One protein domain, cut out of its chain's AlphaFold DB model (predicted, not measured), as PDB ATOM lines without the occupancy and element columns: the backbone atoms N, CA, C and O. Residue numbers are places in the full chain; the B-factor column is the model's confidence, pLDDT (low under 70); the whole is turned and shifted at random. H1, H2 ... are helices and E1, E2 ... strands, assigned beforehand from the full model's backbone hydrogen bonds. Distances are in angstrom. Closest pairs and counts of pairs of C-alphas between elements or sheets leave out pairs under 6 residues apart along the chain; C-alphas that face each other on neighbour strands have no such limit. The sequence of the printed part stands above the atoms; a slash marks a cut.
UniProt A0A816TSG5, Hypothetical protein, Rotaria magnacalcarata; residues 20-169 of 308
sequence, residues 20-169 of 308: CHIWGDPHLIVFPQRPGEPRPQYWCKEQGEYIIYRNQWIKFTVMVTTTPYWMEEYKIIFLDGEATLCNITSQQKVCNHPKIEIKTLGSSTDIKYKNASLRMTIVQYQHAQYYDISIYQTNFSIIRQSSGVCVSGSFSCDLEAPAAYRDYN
ATOM      1  N   CYS A  20      -7.245  11.671 -43.090       84.81
ATOM      2  CA  CYS A  20      -6.752  12.603 -42.087       84.81
ATOM      3  C   CYS A  20      -6.209  11.808 -40.898       84.81
ATOM      4  O   CYS A  20      -6.853  10.854 -40.462       84.81
ATOM      5  N   HIS A  21      -5.049  12.184 -40.373       84.19
ATOM      6  CA  HIS A  21      -4.409  11.484 -39.264       84.19
ATOM      7  C   HIS A  21      -3.916  12.474 -38.216       84.19
ATOM      8  O   HIS A  21      -3.318  13.485 -38.574       84.19
ATOM      9  N   ILE A  22      -4.172  12.179 -36.944       81.00
ATOM     10  CA  ILE A  22      -3.713  12.955 -35.793       81.00
ATOM     11  C   ILE A  22      -3.002  12.008 -34.836       81.00
ATOM     12  O   ILE A  22      -3.569  10.966 -34.504       81.00
ATOM     13  N   TRP A  23      -1.797  12.359 -34.392       81.62
ATOM     14  CA  TRP A  23      -0.995  11.512 -33.505       81.62
ATOM     15  C   TRP A  23      -0.052  12.328 -32.617       81.62
ATOM     16  O   TRP A  23       0.331  13.444 -32.968       81.62
ATOM     17  N   GLY A  24       0.357  11.747 -31.486       71.06
ATOM     18  CA  GLY A  24       1.406  12.298 -30.617       71.06
ATOM     19  C   GLY A  24       1.121  13.703 -30.064       71.06
ATOM     20  O   GLY A  24       0.034  13.964 -29.552       71.06
ATOM     21  N   ASP A  25       2.134  14.572 -30.140       67.38
ATOM     22  CA  ASP A  25       2.150  15.997 -29.783       67.38
ATOM     23  C   ASP A  25       1.631  16.853 -30.943       67.38
ATOM     24  O   ASP A  25       2.383  17.150 -31.862       67.38
ATOM     25  N   PRO A  26       0.323  17.130 -31.015       68.44
ATOM     26  CA  PRO A  26      -0.498  16.611 -32.088       68.44
ATOM     27  C   PRO A  26       0.038  17.020 -33.457       68.44
ATOM     28  O   PRO A  26      -0.123  18.156 -33.913       68.44
ATOM     29  N   HIS A  27       0.651  16.048 -34.123       80.00
ATOM     30  CA  HIS A  27       0.922  16.126 -35.541       80.00
ATOM     31  C   HIS A  27      -0.378  15.838 -36.289       80.00
ATOM     32  O   HIS A  27      -1.172  14.987 -35.884       80.00
ATOM     33  N   LEU A  28      -0.598  16.551 -37.386       82.50
ATOM     34  CA  LEU A  28      -1.809  16.491 -38.187       82.50
ATOM     35  C   LEU A  28      -1.445  16.328 -39.661       82.50
ATOM     36  O   LEU A  28      -0.820  17.196 -40.261       82.50
ATOM     37  N   ILE A  29      -1.932  15.254 -40.270       86.62
ATOM     38  CA  ILE A  29      -2.051  15.106 -41.721       86.62
ATOM     39  C   ILE A  29      -3.494  15.418 -42.076       86.62
ATOM     40  O   ILE A  29      -4.404  14.719 -41.634       86.62
ATOM     41  N   VAL A  30      -3.714  16.442 -42.893       89.12
ATOM     42  CA  VAL A  30      -5.058  16.776 -43.381       89.12
ATOM     43  C   VAL A  30      -5.467  15.898 -44.556       89.12
ATOM     44  O   VAL A  30      -4.633  15.300 -45.242       89.12
ATOM     45  N   PHE A  31      -6.768  15.883 -44.839       88.50
ATOM     46  CA  PHE A  31      -7.279  15.312 -46.070       88.50
ATOM     47  C   PHE A  31      -6.641  15.995 -47.288       88.50
ATOM     48  O   PHE A  31      -6.588  17.229 -47.347       88.50
ATOM     49  N   PRO A  32      -6.225  15.227 -48.309       85.69
ATOM     50  CA  PRO A  32      -5.917  15.819 -49.601       85.69
ATOM     51  C   PRO A  32      -7.194  16.453 -50.176       85.69
ATOM     52  O   PRO A  32      -8.278  15.869 -50.094       85.69
ATOM     53  N   GLN A  33      -7.097  17.640 -50.782       80.06
ATOM     54  CA  GLN A  33      -8.270  18.281 -51.400       80.06
ATOM     55  C   GLN A  33      -8.626  17.617 -52.735       80.06
ATOM     56  O   GLN A  33      -9.772  17.676 -53.202       80.06
ATOM     57  N   ARG A  34      -7.640  16.965 -53.360       79.56
ATOM     58  CA  ARG A  34      -7.778  16.214 -54.608       79.56
ATOM     59  C   ARG A  34      -7.006  14.893 -54.538       79.56
ATOM     60  O   ARG A  34      -5.964  14.844 -53.889       79.56
ATOM     61  N   PRO A  35      -7.466  13.843 -55.236       78.94
ATOM     62  CA  PRO A  35      -6.675  12.628 -55.405       78.94
ATOM     63  C   PRO A  35      -5.276  12.958 -55.946       78.94
ATOM     64  O   PRO A  35      -5.150  13.758 -56.875       78.94
ATOM     65  N   GLY A  36      -4.234  12.376 -55.347       78.75
ATOM     66  CA  GLY A  36      -2.838  12.611 -55.738       78.75
ATOM     67  C   GLY A  36      -2.204  13.911 -55.221       78.75
ATOM     68  O   GLY A  36      -1.037  14.170 -55.508       78.75
ATOM     69  N   GLU A  37      -2.932  14.755 -54.481       77.25
ATOM     70  CA  GLU A  37      -2.344  15.958 -53.884       77.25
ATOM     71  C   GLU A  37      -1.481  15.590 -52.664       77.25
ATOM     72  O   GLU A  37      -1.911  14.778 -51.835       77.25
ATOM     73  N   PRO A  38      -0.271  16.164 -52.515       76.88
ATOM     74  CA  PRO A  38       0.509  15.972 -51.304       76.88
ATOM     75  C   PRO A  38      -0.249  16.523 -50.104       76.88
ATOM     76  O   PRO A  38      -0.888  17.575 -50.161       76.88
ATOM     77  N   ARG A  39      -0.142  15.802 -48.994       79.94
ATOM     78  CA  ARG A  39      -0.836  16.143 -47.761       79.94
ATOM     79  C   ARG A  39       0.069  17.043 -46.922       79.94
ATOM     80  O   ARG A  39       1.162  16.593 -46.567       79.94
ATOM     81  N   PRO A  40      -0.331  18.291 -46.633       76.19
ATOM     82  CA  PRO A  40       0.421  19.107 -45.701       76.19
ATOM     83  C   PRO A  40       0.360  18.484 -44.305       76.19
ATOM     84  O   PRO A  40      -0.650  17.886 -43.915       76.19
ATOM     85  N   GLN A  41       1.482  18.596 -43.601       80.44
ATOM     86  CA  GLN A  41       1.640  18.165 -42.221       80.44
ATOM     87  C   GLN A  41       1.716  19.406 -41.343       80.44
ATOM     88  O   GLN A  41       2.359  20.394 -41.711       80.44
ATOM     89  N   TYR A  42       1.026  19.363 -40.216       80.44
ATOM     90  CA  TYR A  42       0.956  20.462 -39.268       80.44
ATOM     91  C   TYR A  42       1.305  19.965 -37.880       80.44
ATOM     92  O   TYR A  42       1.023  18.815 -37.546       80.44
ATOM     93  N   TRP A  43       1.844  20.864 -37.067       77.88
ATOM     94  CA  TRP A  43       2.111  20.622 -35.663       77.88
ATOM     95  C   TRP A  43       1.303  21.587 -34.803       77.88
ATOM     96  O   TRP A  43       1.512  22.799 -34.855       77.88
ATOM     97  N   CYS A  44       0.344  21.064 -34.046       73.06
ATOM     98  CA  CYS A  44      -0.587  21.860 -33.257       73.06
ATOM     99  C   CYS A  44      -0.030  22.112 -31.851       73.06
ATOM    100  O   CYS A  44       0.181  21.172 -31.089       73.06
ATOM    101  N   LYS A  45       0.215  23.384 -31.507       70.44
ATOM    102  CA  LYS A  45       0.891  23.766 -30.248       70.44
ATOM    103  C   LYS A  45      -0.057  24.173 -29.130       70.44
ATOM    104  O   LYS A  45       0.299  24.091 -27.955       70.44
ATOM    105  N   GLU A  46      -1.236  24.660 -29.489       69.50
ATOM    106  CA  GLU A  46      -2.200  25.140 -28.510       69.50
ATOM    107  C   GLU A  46      -3.003  23.988 -27.898       69.50
ATOM    108  O   GLU A  46      -3.113  22.890 -28.444       69.50
ATOM    109  N   GLN A  47      -3.528  24.247 -26.708       74.06
ATOM    110  CA  GLN A  47      -4.408  23.337 -25.989       74.06
ATOM    111  C   GLN A  47      -5.845  23.814 -26.173       74.06
ATOM    112  O   GLN A  47      -6.100  25.017 -26.253       74.06
ATOM    113  N   GLY A  48      -6.793  22.883 -26.189       77.12
ATOM    114  CA  GLY A  48      -8.200  23.231 -26.315       77.12
ATOM    115  C   GLY A  48      -9.050  22.165 -26.984       77.12
ATOM    116  O   GLY A  48      -8.609  21.062 -27.313       77.12
ATOM    117  N   GLU A  49     -10.318  22.512 -27.169       79.44
ATOM    118  CA  GLU A  49     -11.266  21.698 -27.917       79.44
ATOM    119  C   GLU A  49     -11.191  22.052 -29.408       79.44
ATOM    120  O   GLU A  49     -11.505  23.168 -29.822       79.44
ATOM    121  N   TYR A  50     -10.806  21.076 -30.226       80.88
ATOM    122  CA  TYR A  50     -10.656  21.214 -31.667       80.88
ATOM    123  C   TYR A  50     -11.758  20.467 -32.402       80.88
ATOM    124  O   TYR A  50     -11.947  19.255 -32.256       80.88
ATOM    125  N   ILE A  51     -12.456  21.172 -33.291       85.69
ATOM    126  CA  ILE A  51     -13.331  20.518 -34.263       85.69
ATOM    127  C   ILE A  51     -12.443  19.886 -35.331       85.69
ATOM    128  O   ILE A  51     -12.010  20.542 -36.279       85.69
ATOM    129  N   ILE A  52     -12.186  18.590 -35.175       86.25
ATOM    130  CA  ILE A  52     -11.330  17.850 -36.091       86.25
ATOM    131  C   ILE A  52     -11.965  17.714 -37.463       86.25
ATOM    132  O   ILE A  52     -11.336  17.986 -38.485       86.25
ATOM    133  N   TYR A  53     -13.228  17.313 -37.481       88.38
ATOM    134  CA  TYR A  53     -13.945  17.061 -38.713       88.38
ATOM    135  C   TYR A  53     -15.435  17.287 -38.508       88.38
ATOM    136  O   TYR A  53     -16.036  16.755 -37.579       88.38
ATOM    137  N   ARG A  54     -16.060  18.061 -39.386       89.44
ATOM    138  CA  ARG A  54     -17.493  18.335 -39.336       89.44
ATOM    139  C   ARG A  54     -18.080  18.368 -40.733       89.44
ATOM    140  O   ARG A  54     -17.621  19.131 -41.571       89.44
ATOM    141  N   ASN A  55     -19.155  17.626 -40.942       88.50
ATOM    142  CA  ASN A  55     -20.020  17.725 -42.112       88.50
ATOM    143  C   ASN A  55     -21.495  17.742 -41.664       88.50
ATOM    144  O   ASN A  55     -21.782  17.880 -40.474       88.50
ATOM    145  N   GLN A  56     -22.439  17.619 -42.600       85.69
ATOM    146  CA  GLN A  56     -23.875  17.637 -42.281       85.69
ATOM    147  C   GLN A  56     -24.381  16.402 -41.506       85.69
ATOM    148  O   GLN A  56     -25.486  16.431 -40.981       85.69
ATOM    149  N   TRP A  57     -23.589  15.329 -41.417       81.88
ATOM    150  CA  TRP A  57     -23.961  14.065 -40.768       81.88
ATOM    151  C   TRP A  57     -23.151  13.750 -39.508       81.88
ATOM    152  O   TRP A  57     -23.610  12.994 -38.660       81.88
ATOM    153  N   ILE A  58     -21.932  14.273 -39.388       77.06
ATOM    154  CA  ILE A  58     -20.986  13.943 -38.321       77.06
ATOM    155  C   ILE A  58     -20.286  15.224 -37.875       77.06
ATOM    156  O   ILE A  58     -19.780  15.985 -38.700       77.06
ATOM    157  N   LYS A  59     -20.203  15.428 -36.560       80.56
ATOM    158  CA  LYS A  59     -19.291  16.371 -35.914       80.56
ATOM    159  C   LYS A  59     -18.358  15.583 -34.999       80.56
ATOM    160  O   LYS A  59     -18.738  15.126 -33.928       80.56
ATOM    161  N   PHE A  60     -17.117  15.453 -35.426       75.31
ATOM    162  CA  PHE A  60     -16.038  14.878 -34.650       75.31
ATOM    163  C   PHE A  60     -15.213  15.995 -34.010       75.31
ATOM    164  O   PHE A  60     -14.780  16.941 -34.674       75.31
ATOM    165  N   THR A  61     -15.051  15.924 -32.697       72.12
ATOM    166  CA  THR A  61     -14.376  16.942 -31.896       72.12
ATOM    167  C   THR A  61     -13.386  16.245 -30.979       72.12
ATOM    168  O   THR A  61     -13.706  15.233 -30.370       72.12
ATOM    169  N   VAL A  62     -12.161  16.740 -30.916       67.94
ATOM    170  CA  VAL A  62     -11.118  16.207 -30.039       67.94
ATOM    171  C   VAL A  62     -10.795  17.273 -29.016       67.94
ATOM    172  O   VAL A  62     -10.721  18.448 -29.365       67.94
ATOM    173  N   MET A  63     -10.596  16.871 -27.768       65.75
ATOM    174  CA  MET A  63     -10.062  17.753 -26.748       65.75
ATOM    175  C   MET A  63      -8.585  17.417 -26.554       65.75
ATOM    176  O   MET A  63      -8.225  16.319 -26.136       65.75
ATOM    177  N   VAL A  64      -7.720  18.363 -26.896       65.69
ATOM    178  CA  VAL A  64      -6.287  18.250 -26.631       65.69
ATOM    179  C   VAL A  64      -6.028  18.939 -25.298       65.69
ATOM    180  O   VAL A  64      -6.192  20.155 -25.175       65.69
ATOM    181  N   THR A  65      -5.664  18.153 -24.291       60.09
ATOM    182  CA  THR A  65      -5.376  18.609 -22.927       60.09
ATOM    183  C   THR A  65      -3.866  18.611 -22.659       60.09
ATOM    184  O   THR A  65      -3.039  18.264 -23.506       60.09
ATOM    185  N   THR A  66      -3.473  19.154 -21.507       48.97
ATOM    186  CA  THR A  66      -2.124  19.679 -21.274       48.97
ATOM    187  C   THR A  66      -1.108  18.636 -20.803       48.97
ATOM    188  O   THR A  66      -1.378  17.884 -19.875       48.97
ATOM    189  N   THR A  67       0.114  18.750 -21.343       50.28
ATOM    190  CA  THR A  67       1.415  18.182 -20.909       50.28
ATOM    191  C   THR A  67       1.514  16.656 -20.756       50.28
ATOM    192  O   THR A  67       1.133  16.141 -19.706       50.28
ATOM    193  N   PRO A  68       2.141  15.942 -21.721       52.91
ATOM    194  CA  PRO A  68       3.064  16.410 -22.779       52.91
ATOM    195  C   PRO A  68       2.439  16.742 -24.152       52.91
ATOM    196  O   PRO A  68       3.051  16.442 -25.169       52.91
ATOM    197  N   TYR A  69       1.275  17.405 -24.206       60.16
ATOM    198  CA  TYR A  69       0.522  17.675 -25.454       60.16
ATOM    199  C   TYR A  69      -0.051  16.406 -26.073       60.16
ATOM    200  O   TYR A  69      -0.002  16.199 -27.273       60.16
ATOM    201  N   TRP A  70      -0.582  15.515 -25.254       68.50
ATOM    202  CA  TRP A  70      -1.193  14.304 -25.766       68.50
ATOM    203  C   TRP A  70      -2.680  14.512 -25.964       68.50
ATOM    204  O   TRP A  70      -3.345  15.224 -25.213       68.50
ATOM    205  N   MET A  71      -3.223  13.858 -26.981       67.62
ATOM    206  CA  MET A  71      -4.658  13.665 -27.032       67.62
ATOM    207  C   MET A  71      -5.050  12.750 -25.867       67.62
ATOM    208  O   MET A  71      -4.614  11.598 -25.836       67.62
ATOM    209  N   GLU A  72      -5.848  13.249 -24.922       67.94
ATOM    210  CA  GLU A  72      -6.346  12.466 -23.777       67.94
ATOM    211  C   GLU A  72      -7.835  12.134 -23.902       67.94
ATOM    212  O   GLU A  72      -8.277  11.066 -23.466       67.94
ATOM    213  N   GLU A  73      -8.609  13.025 -24.521       70.94
ATOM    214  CA  GLU A  73     -10.049  12.871 -24.677       70.94
ATOM    215  C   GLU A  73     -10.498  13.256 -26.088       70.94
ATOM    216  O   GLU A  73     -10.019  14.199 -26.715       70.94
ATOM    217  N   TYR A  74     -11.469  12.520 -26.610       73.44
ATOM    218  CA  TYR A  74     -12.135  12.893 -27.841       73.44
ATOM    219  C   TYR A  74     -13.611  12.540 -27.775       73.44
ATOM    220  O   TYR A  74     -14.059  11.696 -27.004       73.44
ATOM    221  N   LYS A  75     -14.384  13.207 -28.623       76.69
ATOM    222  CA  LYS A  75     -15.835  13.129 -28.637       76.69
ATOM    223  C   LYS A  75     -16.343  13.021 -30.062       76.69
ATOM    224  O   LYS A  75     -16.089  13.872 -30.916       76.69
ATOM    225  N   ILE A  76     -17.120  11.976 -30.324       73.94
ATOM    226  CA  ILE A  76     -17.742  11.781 -31.634       73.94
ATOM    227  C   ILE A  76     -19.233  12.042 -31.501       73.94
ATOM    228  O   ILE A  76     -19.944  11.323 -30.801       73.94
ATOM    229  N   ILE A  77     -19.708  13.088 -32.173       74.38
ATOM    230  CA  ILE A  77     -21.119  13.457 -32.201       74.38
ATOM    231  C   ILE A  77     -21.661  13.141 -33.592       74.38
ATOM    232  O   ILE A  77     -21.199  13.679 -34.600       74.38
ATOM    233  N   PHE A  78     -22.668  12.280 -33.654       73.94
ATOM    234  CA  PHE A  78     -23.371  11.969 -34.895       73.94
ATOM    235  C   PHE A  78     -24.593  12.885 -35.005       73.94
ATOM    236  O   PHE A  78     -25.307  13.099 -34.027       73.94
ATOM    237  N   LEU A  79     -24.764  13.511 -36.169       74.19
ATOM    238  CA  LEU A  79     -25.766  14.551 -36.431       74.19
ATOM    239  C   LEU A  79     -26.954  14.024 -37.253       74.19
ATOM    240  O   LEU A  79     -27.694  14.813 -37.833       74.19
ATOM    241  N   ASP A  80     -27.154  12.710 -37.345       68.19
ATOM    242  CA  ASP A  80     -28.129  12.079 -38.242       68.19
ATOM    243  C   ASP A  80     -29.585  12.099 -37.736       68.19
ATOM    244  O   ASP A  80     -30.339  11.154 -37.956       68.19
ATOM    245  N   GLY A  81     -30.009  13.215 -37.132       59.03
ATOM    246  CA  GLY A  81     -31.393  13.496 -36.723       59.03
ATOM    247  C   GLY A  81     -31.732  13.080 -35.289       59.03
ATOM    248  O   GLY A  81     -32.534  13.743 -34.639       59.03
ATOM    249  N   GLU A  82     -31.050  12.070 -34.759       62.34
ATOM    250  CA  GLU A  82     -31.028  11.733 -33.337       62.34
ATOM    251  C   GLU A  82     -29.612  12.003 -32.849       62.34
ATOM    252  O   GLU A  82     -28.717  11.197 -33.095       62.34
ATOM    253  N   ALA A  83     -29.376  13.165 -32.231       57.75
ATOM    254  CA  ALA A  83     -28.062  13.543 -31.714       57.75
ATOM    255  C   ALA A  83     -27.612  12.546 -30.635       57.75
ATOM    256  O   ALA A  83     -27.792  12.755 -29.435       57.75
ATOM    257  N   THR A  84     -27.047  11.429 -31.073       65.06
ATOM    258  CA  THR A  84     -26.593  10.365 -30.199       65.06
ATOM    259  C   THR A  84     -25.190  10.728 -29.774       65.06
ATOM    260  O   THR A  84     -24.251  10.770 -30.577       65.06
ATOM    261  N   LEU A  85     -25.063  11.047 -28.492       64.06
ATOM    262  CA  LEU A  85     -23.781  11.342 -27.896       64.06
ATOM    263  C   LEU A  85     -23.015  10.037 -27.693       64.06
ATOM    264  O   LEU A  85     -23.279   9.294 -26.751       64.06
ATOM    265  N   CYS A  86     -22.049   9.771 -28.566       66.62
ATOM    266  CA  CYS A  86     -21.082   8.711 -28.335       66.62
ATOM    267  C   CYS A  86     -19.906   9.304 -27.570       66.62
ATOM    268  O   CYS A  86     -18.995   9.898 -28.150       66.62
ATOM    269  N   ASN A  87     -19.971   9.182 -26.242       66.06
ATOM    270  CA  ASN A  87     -18.851   9.545 -25.395       66.06
ATOM    271  C   ASN A  87     -17.863   8.380 -25.393       66.06
ATOM    272  O   ASN A  87     -18.103   7.357 -24.751       66.06
ATOM    273  N   ILE A  88     -16.813   8.511 -26.200       65.00
ATOM    274  CA  ILE A  88     -15.776   7.495 -26.336       65.00
ATOM    275  C   ILE A  88     -14.519   8.063 -25.693       65.00
ATOM    276  O   ILE A  88     -13.736   8.748 -26.338       65.00
ATOM    277  N   THR A  89     -14.360   7.791 -24.405       67.12
ATOM    278  CA  THR A  89     -13.185   8.187 -23.634       67.12
ATOM    279  C   THR A  89     -12.228   7.008 -23.474       67.12
ATOM    280  O   THR A  89     -12.540   5.858 -23.805       67.12
ATOM    281  N   SER A  90     -11.059   7.289 -22.901       62.34
ATOM    282  CA  SER A  90     -10.093   6.286 -22.443       62.34
ATOM    283  C   SER A  90     -10.717   5.193 -21.564       62.34
ATOM    284  O   SER A  90     -10.335   4.025 -21.639       62.34
ATOM    285  N   GLN A  91     -11.699   5.575 -20.748       67.19
ATOM    286  CA  GLN A  91     -12.327   4.728 -19.735       67.19
ATOM    287  C   GLN A  91     -13.685   4.179 -20.183       67.19
ATOM    288  O   GLN A  91     -14.112   3.128 -19.706       67.19
ATOM    289  N   GLN A  92     -14.370   4.863 -21.102       72.56
ATOM    290  CA  GLN A  92     -15.736   4.539 -21.488       72.56
ATOM    291  C   GLN A  92     -15.871   4.504 -23.007       72.56
ATOM    292  O   GLN A  92     -15.888   5.533 -23.667       72.56
ATOM    293  N   LYS A  93     -16.030   3.302 -23.566       73.56
ATOM    294  CA  LYS A  93     -16.241   3.072 -25.006       73.56
ATOM    295  C   LYS A  93     -17.689   2.673 -25.284       73.56
ATOM    296  O   LYS A  93     -17.948   1.603 -25.830       73.56
ATOM    297  N   VAL A  94     -18.644   3.491 -24.843       74.12
ATOM    298  CA  VAL A  94     -20.077   3.186 -24.976       74.12
ATOM    299  C   VAL A  94     -20.699   4.096 -26.026       74.12
ATOM    300  O   VAL A  94     -20.682   5.317 -25.908       74.12
ATOM    301  N   CYS A  95     -21.269   3.486 -27.058       77.12
ATOM    302  CA  CYS A  95     -21.972   4.185 -28.123       77.12
ATOM    303  C   CYS A  95     -23.159   3.326 -28.553       77.12
ATOM    304  O   CYS A  95     -23.004   2.351 -29.287       77.12
ATOM    305  N   ASN A  96     -24.348   3.674 -28.064       77.50
ATOM    306  CA  ASN A  96     -25.590   2.997 -28.431       77.50
ATOM    307  C   ASN A  96     -26.173   3.647 -29.685       77.50
ATOM    308  O   ASN A  96     -27.192   4.324 -29.623       77.50
ATOM    309  N   HIS A  97     -25.501   3.465 -30.821       78.69
ATOM    310  CA  HIS A  97     -25.992   3.953 -32.103       78.69
ATOM    311  C   HIS A  97     -26.024   2.816 -33.131       78.69
ATOM    312  O   HIS A  97     -24.993   2.183 -33.368       78.69
ATOM    313  N   PRO A  98     -27.158   2.569 -33.809       80.00
ATOM    314  CA  PRO A  98     -27.327   1.396 -34.672       80.00
ATOM    315  C   PRO A  98     -26.394   1.387 -35.890       80.00
ATOM    316  O   PRO A  98     -26.090   0.329 -36.438       80.00
ATOM    317  N   LYS A  99     -25.915   2.563 -36.318       79.88
ATOM    318  CA  LYS A  99     -24.984   2.697 -37.451       79.88
ATOM    319  C   LYS A  99     -23.517   2.715 -37.028       79.88
ATOM    320  O   LYS A  99     -22.659   2.922 -37.880       79.88
ATOM    321  N   ILE A 100     -23.205   2.548 -35.744       79.62
ATOM    322  CA  ILE A 100     -21.824   2.566 -35.255       79.62
ATOM    323  C   ILE A 100     -21.448   1.174 -34.791       79.62
ATOM    324  O   ILE A 100     -22.119   0.557 -33.974       79.62
ATOM    325  N   GLU A 101     -20.345   0.681 -35.329       83.62
ATOM    326  CA  GLU A 101     -19.700  -0.526 -34.857       83.62
ATOM    327  C   GLU A 101     -18.381  -0.146 -34.202       83.62
ATOM    328  O   GLU A 101     -17.476   0.353 -34.868       83.62
ATOM    329  N   ILE A 102     -18.273  -0.413 -32.904       83.12
ATOM    330  CA  ILE A 102     -17.018  -0.301 -32.166       83.12
ATOM    331  C   ILE A 102     -16.435  -1.705 -32.031       83.12
ATOM    332  O   ILE A 102     -17.064  -2.599 -31.464       83.12
ATOM    333  N   LYS A 103     -15.229  -1.908 -32.557       85.00
ATOM    334  CA  LYS A 103     -14.458  -3.148 -32.436       85.00
ATOM    335  C   LYS A 103     -13.151  -2.841 -31.724       85.00
ATOM    336  O   LYS A 103     -12.316  -2.122 -32.253       85.00
ATOM    337  N   THR A 104     -12.960  -3.397 -30.532       81.38
ATOM    338  CA  THR A 104     -11.680  -3.274 -29.819       81.38
ATOM    339  C   THR A 104     -10.776  -4.445 -30.201       81.38
ATOM    340  O   THR A 104     -11.179  -5.601 -30.078       81.38
ATOM    341  N   LEU A 105      -9.571  -4.148 -30.680       79.56
ATOM    342  CA  LEU A 105      -8.558  -5.103 -31.127       79.56
ATOM    343  C   LEU A 105      -7.247  -4.827 -30.377       79.56
ATOM    344  O   LEU A 105      -6.388  -4.075 -30.838       79.56
ATOM    345  N   GLY A 106      -7.094  -5.426 -29.194       83.25
ATOM    346  CA  GLY A 106      -5.944  -5.161 -28.324       83.25
ATOM    347  C   GLY A 106      -5.945  -3.712 -27.828       83.25
ATOM    348  O   GLY A 106      -6.899  -3.294 -27.177       83.25
ATOM    349  N   SER A 107      -4.891  -2.956 -28.146       75.88
ATOM    350  CA  SER A 107      -4.792  -1.516 -27.856       75.88
ATOM    351  C   SER A 107      -5.435  -0.621 -28.928       75.88
ATOM    352  O   SER A 107      -5.491   0.593 -28.757       75.88
ATOM    353  N   SER A 108      -5.937  -1.193 -30.028       71.12
ATOM    354  CA  SER A 108      -6.703  -0.460 -31.042       71.12
ATOM    355  C   SER A 108      -8.196  -0.500 -30.738       71.12
ATOM    356  O   SER A 108      -8.726  -1.522 -30.295       71.12
ATOM    357  N   THR A 109      -8.894   0.581 -31.051       73.19
ATOM    358  CA  THR A 109     -10.350   0.636 -31.144       73.19
ATOM    359  C   THR A 109     -10.729   1.120 -32.536       73.19
ATOM    360  O   THR A 109     -10.559   2.283 -32.894       73.19
ATOM    361  N   ASP A 110     -11.303   0.227 -33.325       75.56
ATOM    362  CA  ASP A 110     -11.848   0.553 -34.632       75.56
ATOM    363  C   ASP A 110     -13.295   1.023 -34.454       75.56
ATOM    364  O   ASP A 110     -14.158   0.256 -34.019       75.56
ATOM    365  N   ILE A 111     -13.582   2.272 -34.816       71.81
ATOM    366  CA  ILE A 111     -14.923   2.858 -34.796       71.81
ATOM    367  C   ILE A 111     -15.397   2.996 -36.245       71.81
ATOM    368  O   ILE A 111     -15.083   3.942 -36.972       71.81
ATOM    369  N   LYS A 112     -16.175   2.019 -36.699       72.75
ATOM    370  CA  LYS A 112     -16.702   1.979 -38.064       72.75
ATOM    371  C   LYS A 112     -18.099   2.572 -38.096       72.75
ATOM    372  O   LYS A 112     -19.021   2.040 -37.476       72.75
ATOM    373  N   TYR A 113     -18.278   3.642 -38.867       71.06
ATOM    374  CA  TYR A 113     -19.610   4.141 -39.179       71.06
ATOM    375  C   TYR A 113     -20.169   3.345 -40.365       71.06
ATOM    376  O   TYR A 113     -19.770   3.520 -41.517       71.06
ATOM    377  N   LYS A 114     -21.094   2.430 -40.074       67.12
ATOM    378  CA  LYS A 114     -21.796   1.579 -41.039       67.12
ATOM    379  C   LYS A 114     -22.864   2.386 -41.779       67.12
ATOM    380  O   LYS A 114     -24.061   2.168 -41.615       67.12
ATOM    381  N   ASN A 115     -22.432   3.327 -42.609       68.19
ATOM    382  CA  ASN A 115     -23.306   4.017 -43.549       68.19
ATOM    383  C   ASN A 115     -22.710   3.934 -44.952       68.19
ATOM    384  O   ASN A 115     -21.651   4.502 -45.230       68.19
ATOM    385  N   ALA A 116     -23.417   3.226 -45.834       66.38
ATOM    386  CA  ALA A 116     -23.007   3.000 -47.215       66.38
ATOM    387  C   ALA A 116     -22.803   4.303 -48.008       66.38
ATOM    388  O   ALA A 116     -22.004   4.315 -48.945       66.38
ATOM    389  N   SER A 117     -23.484   5.389 -47.621       70.50
ATOM    390  CA  SER A 117     -23.382   6.707 -48.252       70.50
ATOM    391  C   SER A 117     -22.181   7.516 -47.761       70.50
ATOM    392  O   SER A 117     -21.604   8.263 -48.547       70.50
ATOM    393  N   LEU A 118     -21.779   7.369 -46.489       74.88
ATOM    394  CA  LEU A 118     -20.635   8.109 -45.936       74.88
ATOM    395  C   LEU A 118     -19.298   7.406 -46.127       74.88
ATOM    396  O   LEU A 118     -18.293   8.103 -46.177       74.88
ATOM    397  N   ARG A 119     -19.275   6.064 -46.175       80.19
ATOM    398  CA  ARG A 119     -18.050   5.242 -46.295       80.19
ATOM    399  C   ARG A 119     -16.883   5.771 -45.448       80.19
ATOM    400  O   ARG A 119     -15.756   5.891 -45.927       80.19
ATOM    401  N   MET A 120     -17.184   6.105 -44.193       83.62
ATOM    402  CA  MET A 120     -16.229   6.667 -43.247       83.62
ATOM    403  C   MET A 120     -15.803   5.613 -42.232       83.62
ATOM    404  O   MET A 120     -16.643   4.934 -41.638       83.62
ATOM    405  N   THR A 121     -14.500   5.510 -42.003       85.19
ATOM    406  CA  THR A 121     -13.932   4.694 -40.925       85.19
ATOM    407  C   THR A 121     -13.086   5.584 -40.033       85.19
ATOM    408  O   THR A 121     -12.273   6.350 -40.537       85.19
ATOM    409  N   ILE A 122     -13.279   5.490 -38.721       83.94
ATOM    410  CA  ILE A 122     -12.438   6.163 -37.734       83.94
ATOM    411  C   ILE A 122     -11.688   5.067 -36.986       83.94
ATOM    412  O   ILE A 122     -12.300   4.169 -36.412       83.94
ATOM    413  N   VAL A 123     -10.366   5.101 -37.023       83.38
ATOM    414  CA  VAL A 123      -9.527   4.156 -36.287       83.38
ATOM    415  C   VAL A 123      -8.824   4.919 -35.186       83.38
ATOM    416  O   VAL A 123      -8.205   5.945 -35.453       83.38
ATOM    417  N   GLN A 124      -8.945   4.427 -33.961       84.81
ATOM    418  CA  GLN A 124      -8.278   4.981 -32.796       84.81
ATOM    419  C   GLN A 124      -7.256   3.965 -32.295       84.81
ATOM    420  O   GLN A 124      -7.614   2.838 -31.964       84.81
ATOM    421  N   TYR A 125      -6.001   4.372 -32.160       81.44
ATOM    422  CA  TYR A 125      -4.984   3.573 -31.488       81.44
ATOM    423  C   TYR A 125      -4.659   4.199 -30.138       81.44
ATOM    424  O   TYR A 125      -4.368   5.388 -30.048       81.44
ATOM    425  N   GLN A 126      -4.732   3.398 -29.077       80.50
ATOM    426  CA  GLN A 126      -4.283   3.805 -27.754       80.50
ATOM    427  C   GLN A 126      -2.825   3.404 -27.571       80.50
ATOM    428  O   GLN A 126      -2.481   2.218 -27.598       80.50
ATOM    429  N   HIS A 127      -1.977   4.396 -27.334       79.06
ATOM    430  CA  HIS A 127      -0.622   4.192 -26.844       79.06
ATOM    431  C   HIS A 127      -0.606   4.244 -25.318       79.06
ATOM    432  O   HIS A 127      -1.614   4.527 -24.672       79.06
ATOM    433  N   ALA A 128       0.554   3.973 -24.719       75.50
ATOM    434  CA  ALA A 128       0.711   4.038 -23.264       75.50
ATOM    435  C   ALA A 128       0.375   5.427 -22.682       75.50
ATOM    436  O   ALA A 128       0.097   5.542 -21.494       75.50
ATOM    437  N   GLN A 129       0.443   6.462 -23.518       73.44
ATOM    438  CA  GLN A 129       0.495   7.860 -23.113       73.44
ATOM    439  C   GLN A 129      -0.470   8.759 -23.910       73.44
ATOM    440  O   GLN A 129      -0.938   9.755 -23.381       73.44
ATOM    441  N   TYR A 130      -0.839   8.396 -25.140       75.94
ATOM    442  CA  TYR A 130      -1.647   9.244 -26.023       75.94
ATOM    443  C   TYR A 130      -2.542   8.425 -26.956       75.94
ATOM    444  O   TYR A 130      -2.435   7.195 -27.018       75.94
ATOM    445  N   TYR A 131      -3.409   9.117 -27.696       78.62
ATOM    446  CA  TYR A 131      -4.225   8.538 -28.760       78.62
ATOM    447  C   TYR A 131      -3.769   8.977 -30.143       78.62
ATOM    448  O   TYR A 131      -3.516  10.160 -30.368       78.62
ATOM    449  N   ASP A 132      -3.787   8.026 -31.073       84.25
ATOM    450  CA  ASP A 132      -3.756   8.316 -32.501       84.25
ATOM    451  C   ASP A 132      -5.144   8.121 -33.077       84.25
ATOM    452  O   ASP A 132      -5.833   7.148 -32.756       84.25
ATOM    453  N   ILE A 133      -5.541   9.023 -33.964       84.81
ATOM    454  CA  ILE A 133      -6.826   8.964 -34.642       84.81
ATOM    455  C   ILE A 133      -6.610   9.107 -36.140       84.81
ATOM    456  O   ILE A 133      -6.070  10.097 -36.624       84.81
ATOM    457  N   SER A 134      -7.090   8.121 -36.887       87.94
ATOM    458  CA  SER A 134      -7.135   8.133 -38.345       87.94
ATOM    459  C   SER A 134      -8.581   8.185 -38.812       87.94
ATOM    460  O   SER A 134      -9.379   7.309 -38.478       87.94
ATOM    461  N   ILE A 135      -8.921   9.186 -39.617       89.00
ATOM    462  CA  ILE A 135     -10.215   9.302 -40.286       89.00
ATOM    463  C   ILE A 135     -10.007   8.980 -41.760       89.00
ATOM    464  O   ILE A 135      -9.312   9.697 -42.474       89.00
ATOM    465  N   TYR A 136     -10.657   7.917 -42.213       89.06
ATOM    466  CA  TYR A 136     -10.682   7.485 -43.602       89.06
ATOM    467  C   TYR A 136     -12.013   7.910 -44.220       89.06
ATOM    468  O   TYR A 136     -13.079   7.517 -43.738       89.06
ATOM    469  N   GLN A 137     -11.955   8.702 -45.287       88.94
ATOM    470  CA  GLN A 137     -13.104   9.174 -46.050       88.94
ATOM    471  C   GLN A 137     -12.821   9.035 -47.548       88.94
ATOM    472  O   GLN A 137     -12.153   9.861 -48.154       88.94
ATOM    473  N   THR A 138     -13.391   8.010 -48.172       84.62
ATOM    474  CA  THR A 138     -13.169   7.730 -49.604       84.62
ATOM    475  C   THR A 138     -13.940   8.676 -50.534       84.62
ATOM    476  O   THR A 138     -13.578   8.865 -51.693       84.62
ATOM    477  N   ASN A 139     -15.002   9.324 -50.049       86.88
ATOM    478  CA  ASN A 139     -15.819  10.234 -50.842       86.88
ATOM    479  C   ASN A 139     -15.335  11.691 -50.725       86.88
ATOM    480  O   ASN A 139     -15.734  12.443 -49.832       86.88
ATOM    481  N   PHE A 140     -14.534  12.131 -51.699       85.50
ATOM    482  CA  PHE A 140     -14.005  13.501 -51.766       85.50
ATOM    483  C   PHE A 140     -15.075  14.595 -51.853       85.50
ATOM    484  O   PHE A 140     -14.813  15.724 -51.440       85.50
ATOM    485  N   SER A 141     -16.271  14.305 -52.379       86.75
ATOM    486  CA  SER A 141     -17.350  15.305 -52.392       86.75
ATOM    487  C   SER A 141     -17.786  15.667 -50.971       86.75
ATOM    488  O   SER A 141     -18.014  16.837 -50.677       86.75
ATOM    489  N   ILE A 142     -17.782  14.680 -50.069       87.75
ATOM    490  CA  ILE A 142     -18.068  14.877 -48.651       87.75
ATOM    491  C   ILE A 142     -16.934  15.670 -48.003       87.75
ATOM    492  O   ILE A 142     -17.220  16.632 -47.295       87.75
ATOM    493  N   ILE A 143     -15.664  15.331 -48.268       87.75
ATOM    494  CA  ILE A 143     -14.501  16.073 -47.737       87.75
ATOM    495  C   ILE A 143     -14.608  17.564 -48.074       87.75
ATOM    496  O   ILE A 143     -14.489  18.398 -47.182       87.75
ATOM    497  N   ARG A 144     -14.911  17.908 -49.331       86.38
ATOM    498  CA  ARG A 144     -15.018  19.311 -49.777       86.38
ATOM    499  C   ARG A 144     -16.180  20.078 -49.147       86.38
ATOM    500  O   ARG A 144     -16.137  21.298 -49.091       86.38
ATOM    501  N   GLN A 145     -17.218  19.374 -48.706       88.94
ATOM    502  CA  GLN A 145     -18.361  19.946 -47.984       88.94
ATOM    503  C   GLN A 145     -18.168  19.900 -46.462       88.94
ATOM    504  O   GLN A 145     -19.081  20.232 -45.704       88.94
ATOM    505  N   SER A 146     -17.006  19.436 -46.005       90.94
ATOM    506  CA  SER A 146     -16.667  19.336 -44.593       90.94
ATOM    507  C   SER A 146     -15.864  20.554 -44.130       90.94
ATOM    508  O   SER A 146     -15.346  21.334 -44.920       90.94
ATOM    509  N   SER A 147     -15.746  20.701 -42.818       90.44
ATOM    510  CA  SER A 147     -14.974  21.731 -42.122       90.44
ATOM    511  C   SER A 147     -14.200  21.103 -40.956       90.44
ATOM    512  O   SER A 147     -14.426  19.939 -40.619       90.44
ATOM    513  N   GLY A 148     -13.289  21.858 -40.343       88.06
ATOM    514  CA  GLY A 148     -12.439  21.403 -39.235       88.06
ATOM    515  C   GLY A 148     -10.961  21.305 -39.614       88.06
ATOM    516  O   GLY A 148     -10.592  21.526 -40.775       88.06
ATOM    517  N   VAL A 149     -10.107  20.978 -38.640       86.75
ATOM    518  CA  VAL A 149      -8.647  20.920 -38.856       86.75
ATOM    519  C   VAL A 149      -8.248  19.853 -39.871       86.75
ATOM    520  O   VAL A 149      -7.380  20.124 -40.688       86.75
ATOM    521  N   CYS A 150      -8.944  18.715 -39.957       89.06
ATOM    522  CA  CYS A 150      -8.681  17.712 -40.997       89.06
ATOM    523  C   CYS A 150      -8.915  18.207 -42.428       89.06
ATOM    524  O   CYS A 150      -8.470  17.558 -43.368       89.06
ATOM    525  N   VAL A 151      -9.659  19.298 -42.622       89.25
ATOM    526  CA  VAL A 151      -9.958  19.847 -43.954       89.25
ATOM    527  C   VAL A 151      -9.124  21.093 -44.225       89.25
ATOM    528  O   VAL A 151      -8.622  21.267 -45.329       89.25
ATOM    529  N   SER A 152      -8.991  21.963 -43.227       85.38
ATOM    530  CA  SER A 152      -8.386  23.292 -43.380       85.38
ATOM    531  C   SER A 152      -6.934  23.379 -42.910       85.38
ATOM    532  O   SER A 152      -6.238  24.310 -43.301       85.38
ATOM    533  N   GLY A 153      -6.472  22.435 -42.084       75.31
ATOM    534  CA  GLY A 153      -5.127  22.443 -41.504       75.31
ATOM    535  C   GLY A 153      -4.893  23.468 -40.398       75.31
ATOM    536  O   GLY A 153      -3.778  23.564 -39.907       75.31
ATOM    537  N   SER A 154      -5.911  24.223 -39.979       66.25
ATOM    538  CA  SER A 154      -5.745  25.316 -39.014       66.25
ATOM    539  C   SER A 154      -6.833  25.298 -37.947       66.25
ATOM    540  O   SER A 154      -8.010  25.319 -38.293       66.25
ATOM    541  N   PHE A 155      -6.428  25.260 -36.671       58.38
ATOM    542  CA  PHE A 155      -6.339  26.447 -35.807       58.38
ATOM    543  C   PHE A 155      -5.120  26.257 -34.883       58.38
ATOM    544  O   PHE A 155      -5.051  25.261 -34.166       58.38
ATOM    545  N   SER A 156      -4.143  27.167 -34.979       60.03
ATOM    546  CA  SER A 156      -2.926  27.216 -34.141       60.03
ATOM    547  C   SER A 156      -1.896  26.094 -34.343       60.03
ATOM    548  O   SER A 156      -1.186  25.698 -33.413       60.03
ATOM    549  N   CYS A 157      -1.815  25.571 -35.570       60.03
ATOM    550  CA  CYS A 157      -0.825  24.573 -35.946       60.03
ATOM    551  C   CYS A 157       0.187  25.174 -36.924       60.03
ATOM    552  O   CYS A 157      -0.198  25.713 -37.964       60.03
ATOM    553  N   ASP A 158       1.472  25.066 -36.600       57.66
ATOM    554  CA  ASP A 158       2.536  25.487 -37.502       57.66
ATOM    555  C   ASP A 158       2.643  24.473 -38.640       57.66
ATOM    556  O   ASP A 158       2.650  23.260 -38.413       57.66
ATOM    557  N   LEU A 159       2.714  24.958 -39.882       54.16
ATOM    558  CA  LEU A 159       2.975  24.096 -41.027       54.16
ATOM    559  C   LEU A 159       4.390  23.528 -40.883       54.16
ATOM    560  O   LEU A 159       5.383  24.238 -41.058       54.16
ATOM    561  N   GLU A 160       4.492  22.234 -40.618       52.88
ATOM    562  CA  GLU A 160       5.770  21.542 -40.587       52.88
ATOM    563  C   GLU A 160       6.146  21.224 -42.034       52.88
ATOM    564  O   GLU A 160       5.952  20.113 -42.504       52.88
ATOM    565  N   ALA A 161       6.568  22.230 -42.811       47.62
ATOM    566  CA  ALA A 161       6.750  22.081 -44.253       47.62
ATOM    567  C   ALA A 161       7.835  21.028 -44.568       47.62
ATOM    568  O   ALA A 161       9.037  21.359 -44.521       47.62
ATOM    569  N   PRO A 162       7.466  19.791 -44.979       51.34
ATOM    570  CA  PRO A 162       8.452  18.791 -45.338       51.34
ATOM    571  C   PRO A 162       9.156  19.280 -46.604       51.34
ATOM    572  O   PRO A 162       8.543  19.944 -47.450       51.34
ATOM    573  N   ALA A 163      10.434  18.938 -46.786       48.91
ATOM    574  CA  ALA A 163      11.185  19.303 -47.993       48.91
ATOM    575  C   ALA A 163      10.427  18.935 -49.293       48.91
ATOM    576  O   ALA A 163      10.472  19.680 -50.269       48.91
ATOM    577  N   ALA A 164       9.643  17.850 -49.265       45.53
ATOM    578  CA  ALA A 164       8.792  17.398 -50.364       45.53
ATOM    579  C   ALA A 164       7.627  18.348 -50.715       45.53
ATOM    580  O   ALA A 164       7.268  18.441 -51.886       45.53
ATOM    581  N   TYR A 165       7.044  19.082 -49.757       48.22
ATOM    582  CA  TYR A 165       5.970  20.051 -50.040       48.22
ATOM    583  C   TYR A 165       6.527  21.339 -50.661       48.22
ATOM    584  O   TYR A 165       5.965  21.866 -51.623       48.22
ATOM    585  N   ARG A 166       7.692  21.794 -50.177       52.72
ATOM    586  CA  ARG A 166       8.453  22.893 -50.800       52.72
ATOM    587  C   ARG A 166       8.841  22.548 -52.238       52.72
ATOM    588  O   ARG A 166       8.627  23.350 -53.145       52.72
ATOM    589  N   ASP A 167       9.339  21.334 -52.457       48.97
ATOM    590  CA  ASP A 167       9.704  20.845 -53.787       48.97
ATOM    591  C   ASP A 167       8.477  20.610 -54.688       48.97
ATOM    592  O   ASP A 167       8.527  20.916 -55.875       48.97
ATOM    593  N   TYR A 168       7.335  20.170 -54.146       50.81
ATOM    594  CA  TYR A 168       6.085  20.057 -54.905       50.81
ATOM    595  C   TYR A 168       5.552  21.411 -55.369       50.81
ATOM    596  O   TYR A 168       5.208  21.535 -56.537       50.81
ATOM    597  N   ASN A 169       5.502  22.438 -54.515       48.53
ATOM    598  CA  ASN A 169       5.051  23.769 -54.943       48.53
ATOM    599  C   ASN A 169       6.009  24.373 -55.978       48.53
ATOM    600  O   ASN A 169       5.567  24.923 -56.989       48.53
TER     601      ASN A 169
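AT A GLANCE: This is residues 20 to 169 of the 308 residues of the protein "Hypothetical protein" of Rotaria magnacalcarata (UniProt A0A816TSG5). Two strongly twisted sheets stack as a sandwich, only partly face to face: the long sheet E8 E9 E10 E11 E1 E2 E3 E12 is one layer, and the shorter sheet E4 E5 E6 E7 the other. Short helix H2 sits beside E4 in the shorter layer, and H3 sticks out past E12. The 150 printed residues have 12 named strands and three named helices, in the order E1 to E11, H1, H2, E12, H3; both sheets, in the orders given, are antiparallel and the class is mostly strand. The whole is compact, with a radius of gyration of the C-alphas of 15.1 A and spans of 46 by 37 by 26 A.

IN THESE COORDINATES: E1, residues 20 to 23, begins at C-alpha 20 (-6.752, 12.603, -42.087). E2 is 27 to 29 and E3 41 to 44. E4, 48 to 54, is 16.7 A long; E5, 58 to 64, 19.3 A; E6, 71 to 78, 20.4 A. E7 is 85 to 88. E8, 100 to 105, and E9, 108 to 113, are 15.9 A each; E10, 120 to 126, is 19.8 A and E11, 131 to 137, 19.4 A. H1 is 140 to 144, H2 149 to 152, E12 157 to 159 and H3 163 to 169, ending at C-alpha 169 (5.051, 23.769, -54.943).

HOW THE PARTS SIT: E1 E2 E3, E4 E5 E6 E7 and E8 E9 E10 E11 are meanders, each strand the antiparallel neighbour of the one before. N 21 and O 29 of hairpin E1 and E2 are 2.9 A apart; N 22 of E1 and O 133 of E11, 2.8 A. At the edge, N 43 of E3 and O 158 of E12 are 2.9 A apart. In the other sheet, N 50 and O 62 of hairpin E4 and E5 are 2.8 A apart. The sandwich's strands stand at 19 degrees; the closest C-alphas of E6 and E11 are Met 71 and Tyr 131, 5.4 A. H2 only grazes the long sheet with residues 149 to 151; its closest C-alpha to E4 is Val 149, 4.9 A from that of Ile 52. H1 and H2 are close but not clearly touching, C-alphas 143 and 151 being closest at 7.0 A. H3 and E3 are apart. In H1 and H3 every O i to N i+4 pair is within hydrogen-bond range; H2 is too short for one.

THE WHOLE: The farthest C-alphas, of Asn 96 and Asp 167, are 47.0 A apart. The printed part has no cut; links E2 to E3 and E7 to E8 are long. Mean pLDDT of the printed part is 74.5; residues under 70 include 62 to 72, 80 to 91 and 154 to 169.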